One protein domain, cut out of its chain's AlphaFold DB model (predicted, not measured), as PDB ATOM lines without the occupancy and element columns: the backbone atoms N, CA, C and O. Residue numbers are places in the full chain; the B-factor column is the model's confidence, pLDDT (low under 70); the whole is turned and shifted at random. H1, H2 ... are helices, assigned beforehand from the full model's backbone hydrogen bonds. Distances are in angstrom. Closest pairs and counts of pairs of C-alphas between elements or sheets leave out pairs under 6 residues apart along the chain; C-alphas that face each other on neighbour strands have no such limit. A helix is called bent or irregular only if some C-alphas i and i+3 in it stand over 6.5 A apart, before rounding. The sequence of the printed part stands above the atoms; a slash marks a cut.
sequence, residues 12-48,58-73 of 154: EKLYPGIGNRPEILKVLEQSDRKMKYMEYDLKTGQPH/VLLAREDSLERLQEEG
ATOM      1  N   GLU A  12     102.305  26.315  86.837       80.25
ATOM      2  CA  GLU A  12     102.880  27.431  86.072       80.25
ATOM      3  C   GLU A  12     104.251  27.100  85.475       80.25
ATOM      4  O   GLU A  12     104.601  27.596  84.403       80.25
ATOM      5  N   LYS A  13     105.017  26.230  86.143       84.31
ATOM      6  CA  LYS A  13     106.328  25.777  85.671       84.31
ATOM      7  C   LYS A  13     106.205  24.693  84.600       84.31
ATOM      8  O   LYS A  13     107.017  24.660  83.679       84.31
ATOM      9  N   LEU A  14     105.216  23.808  84.727       81.50
ATOM     10  CA  LEU A  14     104.968  22.729  83.761       81.50
ATOM     11  C   LEU A  14     104.286  23.233  82.487       81.50
ATOM     12  O   LEU A  14     104.600  22.773  81.391       81.50
ATOM     13  N   TYR A  15     103.377  24.195  82.636       81.94
ATOM     14  CA  TYR A  15     102.585  24.760  81.554       81.94
ATOM     15  C   TYR A  15     102.675  26.293  81.595       81.94
ATOM     16  O   TYR A  15     101.790  26.962  82.144       81.94
ATOM     17  N   PRO A  16     103.735  26.885  81.015       80.31
ATOM     18  CA  PRO A  16     103.878  28.334  80.976       80.31
ATOM     19  C   PRO A  16     102.692  28.967  80.232       80.31
ATOM     20  O   PRO A  16     102.379  28.600  79.101       80.31
ATOM     21  N   GLY A  17     102.009  29.910  80.886       76.38
ATOM     22  CA  GLY A  17     100.798  30.565  80.372       76.38
ATOM     23  C   GLY A  17      99.470  29.972  80.865       76.38
ATOM     24  O   GLY A  17      98.414  30.499  80.511       76.38
ATOM     25  N   ILE A  18      99.496  28.934  81.714       76.75
ATOM     26  CA  ILE A  18      98.282  28.356  82.319       76.75
ATOM     27  C   ILE A  18      97.543  29.339  83.239       76.75
ATOM     28  O   ILE A  18      96.323  29.257  83.358       76.75
ATOM     29  N   GLY A  19      98.249  30.327  83.805       72.88
ATOM     30  CA  GLY A  19      97.651  31.398  84.612       72.88
ATOM     31  C   GLY A  19      96.587  32.213  83.862       72.88
ATOM     32  O   GLY A  19      95.670  32.748  84.474       72.88
ATOM     33  N   ASN A  20      96.628  32.221  82.523       80.56
ATOM     34  CA  ASN A  20      95.610  32.866  81.688       80.56
ATOM     35  C   ASN A  20      94.293  32.064  81.610       80.56
ATOM     36  O   ASN A  20      93.317  32.541  81.035       80.56
ATOM     37  N   ARG A  21      94.260  30.832  82.137       84.06
ATOM     38  CA  ARG A  21      93.113  29.913  82.100       84.06
ATOM     39  C   ARG A  21      92.854  29.321  83.491       84.06
ATOM     40  O   ARG A  21      93.184  28.157  83.738       84.06
ATOM     41  N   PRO A  22      92.208  30.083  84.392       84.44
ATOM     42  CA  PRO A  22      91.975  29.654  85.774       84.44
ATOM     43  C   PRO A  22      91.086  28.406  85.876       84.44
ATOM     44  O   PRO A  22      91.190  27.642  86.831       84.44
ATOM     45  N   GLU A  23      90.230  28.163  84.881       87.94
ATOM     46  CA  GLU A  23      89.373  26.975  84.818       87.94
ATOM     47  C   GLU A  23      90.186  25.678  84.753       87.94
ATOM     48  O   GLU A  23      89.874  24.714  85.449       87.94
ATOM     49  N   ILE A  24      91.259  25.673  83.956       85.62
ATOM     50  CA  ILE A  24      92.122  24.501  83.786       85.62
ATOM     51  C   ILE A  24      92.938  24.279  85.058       85.62
ATOM     52  O   ILE A  24      93.013  23.153  85.542       85.62
ATOM     53  N   LEU A  25      93.482  25.355  85.637       86.50
ATOM     54  CA  LEU A  25      94.229  25.287  86.893       86.50
ATOM     55  C   LEU A  25      93.379  24.676  88.016       86.50
ATOM     56  O   LEU A  25      93.816  23.748  88.688       86.50
ATOM     57  N   LYS A  26      92.124  25.113  88.152       88.19
ATOM     58  CA  LYS A  26      91.199  24.586  89.160       88.19
ATOM     59  C   LYS A  26      90.928  23.089  88.990       88.19
ATOM     60  O   LYS A  26      90.846  22.368  89.980       88.19
ATOM     61  N   VAL A  27      90.763  22.615  87.755       91.12
ATOM     62  CA  VAL A  27      90.557  21.182  87.480       91.12
ATOM     63  C   VAL A  27      91.804  20.375  87.841       91.12
ATOM     64  O   VAL A  27      91.688  19.309  88.444       91.12
ATOM     65  N   LEU A  28      92.986  20.899  87.519       87.88
ATOM     66  CA  LEU A  28      94.264  20.268  87.837       87.88
ATOM     67  C   LEU A  28      94.472  20.155  89.357       87.88
ATOM     68  O   LEU A  28      94.682  19.057  89.871       87.88
ATOM     69  N   GLU A  29      94.250  21.238  90.101       87.38
ATOM     70  CA  GLU A  29      94.291  21.228  91.571       87.38
ATOM     71  C   GLU A  29      93.274  20.249  92.183       87.38
ATOM     72  O   GLU A  29      93.570  19.534  93.146       87.38
ATOM     73  N   GLN A  30      92.063  20.180  91.619       89.81
ATOM     74  CA  GLN A  30      91.046  19.216  92.044       89.81
ATOM     75  C   GLN A  30      91.484  17.772  91.791       89.81
ATOM     76  O   GLN A  30      91.232  16.906  92.636       89.81
ATOM     77  N   SER A  31      92.142  17.504  90.659       89.50
ATOM     78  CA  SER A  31      92.676  16.176  90.358       89.50
ATOM     79  C   SER A  31      93.789  15.775  91.325       89.50
ATOM     80  O   SER A  31      93.706  14.685  91.891       89.50
ATOM     81  N   ASP A  32      94.728  16.668  91.643       89.00
ATOM     82  CA  ASP A  32      95.795  16.397  92.613       89.00
ATOM     83  C   ASP A  32      95.247  16.135  94.007       89.00
ATOM     84  O   ASP A  32      95.645  15.178  94.679       89.00
ATOM     85  N   ARG A  33      94.273  16.944  94.444       88.12
ATOM     86  CA  ARG A  33      93.623  16.735  95.741       88.12
ATOM     87  C   ARG A  33      92.955  15.368  95.804       88.12
ATOM     88  O   ARG A  33      93.029  14.714  96.849       88.12
ATOM     89  N   LYS A  34      92.309  14.953  94.708       89.31
ATOM     90  CA  LYS A  34      91.662  13.646  94.586       89.31
ATOM     91  C   LYS A  34      92.690  12.513  94.588       89.31
ATOM     92  O   LYS A  34      92.479  11.548  95.315       89.31
ATOM     93  N   MET A  35      93.797  12.640  93.855       85.75
ATOM     94  CA  MET A  35      94.882  11.648  93.857       85.75
ATOM     95  C   MET A  35      95.473  11.480  95.257       85.75
ATOM     96  O   MET A  35      95.501  10.369  95.780       85.75
ATOM     97  N   LYS A  36      95.803  12.587  95.932       86.12
ATOM     98  CA  LYS A  36      96.283  12.567  97.320       86.12
ATOM     99  C   LYS A  36      95.298  11.890  98.274       86.12
ATOM    100  O   LYS A  36      95.703  11.153  99.170       86.12
ATOM    101  N   TYR A  37      94.002  12.151  98.101       84.38
ATOM    102  CA  TYR A  37      92.979  11.542  98.944       84.38
ATOM    103  C   TYR A  37      92.961  10.013  98.806       84.38
ATOM    104  O   TYR A  37      92.944   9.313  99.817       84.38
ATOM    105  N   MET A  38      93.019   9.514  97.567       82.50
ATOM    106  CA  MET A  38      92.992   8.077  97.274       82.50
ATOM    107  C   MET A  38      94.285   7.369  97.687       82.50
ATOM    108  O   MET A  38      94.256   6.290  98.270       82.50
ATOM    109  N   GLU A  39      95.437   7.969  97.398       82.44
ATOM    110  CA  GLU A  39      96.722   7.309  97.626       82.44
ATOM    111  C   GLU A  39      97.184   7.390  99.081       82.44
ATOM    112  O   GLU A  39      97.856   6.467  99.541       82.44
ATOM    113  N   TYR A  40      96.801   8.445  99.809       78.75
ATOM    114  CA  TYR A  40      97.330   8.727 101.143       78.75
ATOM    115  C   TYR A  40      96.250   8.904 102.215       78.75
ATOM    116  O   TYR A  40      96.280   8.197 103.225       78.75
ATOM    117  N   ASP A  41      95.298   9.829 102.038       78.62
ATOM    118  CA  ASP A  41      94.384  10.213 103.134       78.62
ATOM    119  C   ASP A  41      93.481   9.050 103.584       78.62
ATOM    120  O   ASP A  41      93.232   8.899 104.782       78.62
ATOM    121  N   LEU A  42      93.016   8.212 102.649       79.25
ATOM    122  CA  LEU A  42      92.217   7.021 102.961       79.25
ATOM    123  C   LEU A  42      93.008   5.950 103.723       79.25
ATOM    124  O   LEU A  42      92.435   5.261 104.572       79.25
ATOM    125  N   LYS A  43      94.314   5.848 103.457       77.12
ATOM    126  CA  LYS A  43      95.181   4.765 103.943       77.12
ATOM    127  C   LYS A  43      95.891   5.069 105.258       77.12
ATOM    128  O   LYS A  43      96.315   4.159 105.955       77.12
ATOM    129  N   THR A  44      96.045   6.346 105.611       66.31
ATOM    130  CA  THR A  44      96.945   6.757 106.708       66.31
ATOM    131  C   THR A  44      96.255   7.212 107.988       66.31
ATOM    132  O   THR A  44      96.945   7.635 108.908       66.31
ATOM    133  N   GLY A  45      94.927   7.090 108.095       65.56
ATOM    134  CA  GLY A  45      94.196   7.373 109.335       65.56
ATOM    135  C   GLY A  45      94.505   8.762 109.909       65.56
ATOM    136  O   GLY A  45      95.306   8.928 110.828       65.56
ATOM    137  N   GLN A  46      93.911   9.807 109.333       61.38
ATOM    138  CA  GLN A  46      94.256  11.182 109.697       61.38
ATOM    139  C   GLN A  46      93.817  11.526 111.137       61.38
ATOM    140  O   GLN A  46      92.666  11.283 111.519       61.38
ATOM    141  N   PRO A  47      94.680  12.176 111.944       57.50
ATOM    142  CA  PRO A  47      94.265  12.749 113.215       57.50
ATOM    143  C   PRO A  47      93.337  13.944 112.983       57.50
ATOM    144  O   PRO A  47      93.781  15.040 112.641       57.50
ATOM    145  N   HIS A  48      92.046  13.745 113.213       61.25
ATOM    146  CA  HIS A  48      91.026  14.780 113.183       61.25
ATOM    147  C   HIS A  48      90.890  15.437 114.564       61.25
ATOM    148  O   HIS A  48      90.852  14.765 115.591       61.25
ATOM    149  N   VAL A  58      92.223  10.300 116.464       62.03
ATOM    150  CA  VAL A  58      92.841   9.610 115.325       62.03
ATOM    151  C   VAL A  58      91.751   8.804 114.635       62.03
ATOM    152  O   VAL A  58      91.235   7.855 115.219       62.03
ATOM    153  N   LEU A  59      91.347   9.219 113.432       60.44
ATOM    154  CA  LEU A  59      90.458   8.398 112.620       60.44
ATOM    155  C   LEU A  59      91.264   7.200 112.129       60.44
ATOM    156  O   LEU A  59      92.376   7.373 111.636       60.44
ATOM    157  N   LEU A  60      90.715   5.996 112.275       61.25
ATOM    158  CA  LEU A  60      91.315   4.804 111.685       61.25
ATOM    159  C   LEU A  60      91.386   4.960 110.158       61.25
ATOM    160  O   LEU A  60      90.537   5.625 109.555       61.25
ATOM    161  N   ALA A  61      92.396   4.348 109.540       70.12
ATOM    162  CA  ALA A  61      92.457   4.236 108.089       70.12
ATOM    163  C   ALA A  61      91.183   3.549 107.576       70.12
ATOM    164  O   ALA A  61      90.701   2.586 108.175       70.12
ATOM    165  N   ARG A  62      90.608   4.091 106.501       72.00
ATOM    166  CA  ARG A  62      89.412   3.521 105.867       72.00
ATOM    167  C   ARG A  62      89.765   2.386 104.923       72.00
ATOM    168  O   ARG A  62      88.960   1.483 104.743       72.00
ATOM    169  N   GLU A  63      90.943   2.469 104.324       75.38
ATOM    170  CA  GLU A  63      91.446   1.508 103.358       75.38
ATOM    171  C   GLU A  63      92.868   1.104 103.719       75.38
ATOM    172  O   GLU A  63      93.559   1.794 104.471       75.38
ATOM    173  N   ASP A  64      93.301   0.000 103.131       72.25
ATOM    174  CA  ASP A  64      94.666  -0.483 103.217       72.25
ATOM    175  C   ASP A  64      95.270  -0.598 101.813       72.25
ATOM    176  O   ASP A  64      94.566  -0.899 100.847       72.25
ATOM    177  N   SER A  65      96.566  -0.333 101.661       75.94
ATOM    178  CA  SER A  65      97.236  -0.525 100.369       75.94
ATOM    179  C   SER A  65      97.467  -2.005 100.094       75.94
ATOM    180  O   SER A  65      98.078  -2.688 100.909       75.94
ATOM    181  N   LEU A  66      97.100  -2.452  98.890       74.00
ATOM    182  CA  LEU A  66      97.397  -3.802  98.401       74.00
ATOM    183  C   LEU A  66      98.899  -4.121  98.448       74.00
ATOM    184  O   LEU A  66      99.270  -5.223  98.825       74.00
ATOM    185  N   GLU A  67      99.756  -3.148  98.134       76.38
ATOM    186  CA  GLU A  67     101.216  -3.288  98.213       76.38
ATOM    187  C   GLU A  67     101.685  -3.603  99.646       76.38
ATOM    188  O   GLU A  67     102.368  -4.598  99.857       76.38
ATOM    189  N   ARG A  68     101.214  -2.844 100.652       78.31
ATOM    190  CA  ARG A  68     101.481  -3.139 102.074       78.31
ATOM    191  C   ARG A  68     100.957  -4.515 102.475       78.31
ATOM    192  O   ARG A  68     101.633  -5.240 103.192       78.31
ATOM    193  N   LEU A  69      99.766  -4.877 102.004       75.56
ATOM    194  CA  LEU A  69      99.153  -6.164 102.314       75.56
ATOM    195  C   LEU A  69      99.990  -7.338 101.778       75.56
ATOM    196  O   LEU A  69     100.196  -8.328 102.479       75.56
ATOM    197  N   GLN A  70     100.512  -7.195 100.557       75.12
ATOM    198  CA  GLN A  70     101.413  -8.161  99.932       75.12
ATOM    199  C   GLN A  70     102.769  -8.243 100.646       75.12
ATOM    200  O   GLN A  70     103.273  -9.345 100.848       75.12
ATOM    201  N   GLU A  71     103.348  -7.109 101.055       79.25
ATOM    202  CA  GLU A  71     104.608  -7.068 101.812       79.25
ATOM    203  C   GLU A  71     104.484  -7.700 103.205       79.25
ATOM    204  O   GLU A  71     105.370  -8.436 103.637       79.25
ATOM    205  N   GLU A  72     103.383  -7.432 103.911       75.69
ATOM    206  CA  GLU A  72     103.122  -7.977 105.249       75.69
ATOM    207  C   GLU A  72     102.668  -9.446 105.210       75.69
ATOM    208  O   GLU A  72     102.581 -10.085 106.261       75.69
ATOM    209  N   GLY A  73     102.386  -9.995 104.021       66.38
ATOM    210  CA  GLY A  73     101.890 -11.361 103.848       66.38
ATOM    211  C   GLY A  73     100.552 -11.602 104.551       66.38
ATOM    212  O   GLY A  73     100.259 -12.730 104.946       66.38
TER     213      GLY A  73
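Overview. This is residues 12 to 48 and 58 to 73 of the 154 residues of the protein "Sigma-70 family RNA polymerase sigma factor" of Anaerotruncus colihominis (UniProt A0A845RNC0). A hook of residues 12 to 21 leads into one long straight helix, H1, which makes most of the length; beyond its far end the backbone swings out to one side, is cut, and comes back to a short helix, H2, that sticks out free. The printed part has 53 residues with two named helices, H1 then H2, and no named strand: all helix. It is extended, with a radius of gyration of the C-alphas of 16.2 A, and flat, spanning 48 by 26 by 14 A.

Arrangement. H1, residues 22 to 41, and H2, residues 66 to 72, are apart, with no C-alpha of the one within 8 A of the other. In both, every O i to N i+4 pair is within hydrogen-bond range. Residues 66 to 73, of which 66 to 72 belong to H2, stand free.

Along the chain. H1 begins at C-alpha 22 (91.975, 29.654, 85.774) and measures 26.2 A. It is neither bent nor irregular, but only just: C-alphas 38 and 41 are 6.4 A apart. H2 measures 9.9 A and ends at C-alpha 72 (103.122, -7.977, 105.249).

Size, cuts and confidence. The two farthest C-alphas, of Asn 20 and Gly 73, are 49.9 A apart. Residues 49 to 57 are not printed; C-alphas 48 and 58 are 5.9 A apart across this cut, within the link from H1 to H2. The pLDDT is under 70 at residues 44 to 48, 58 to 60 and 73.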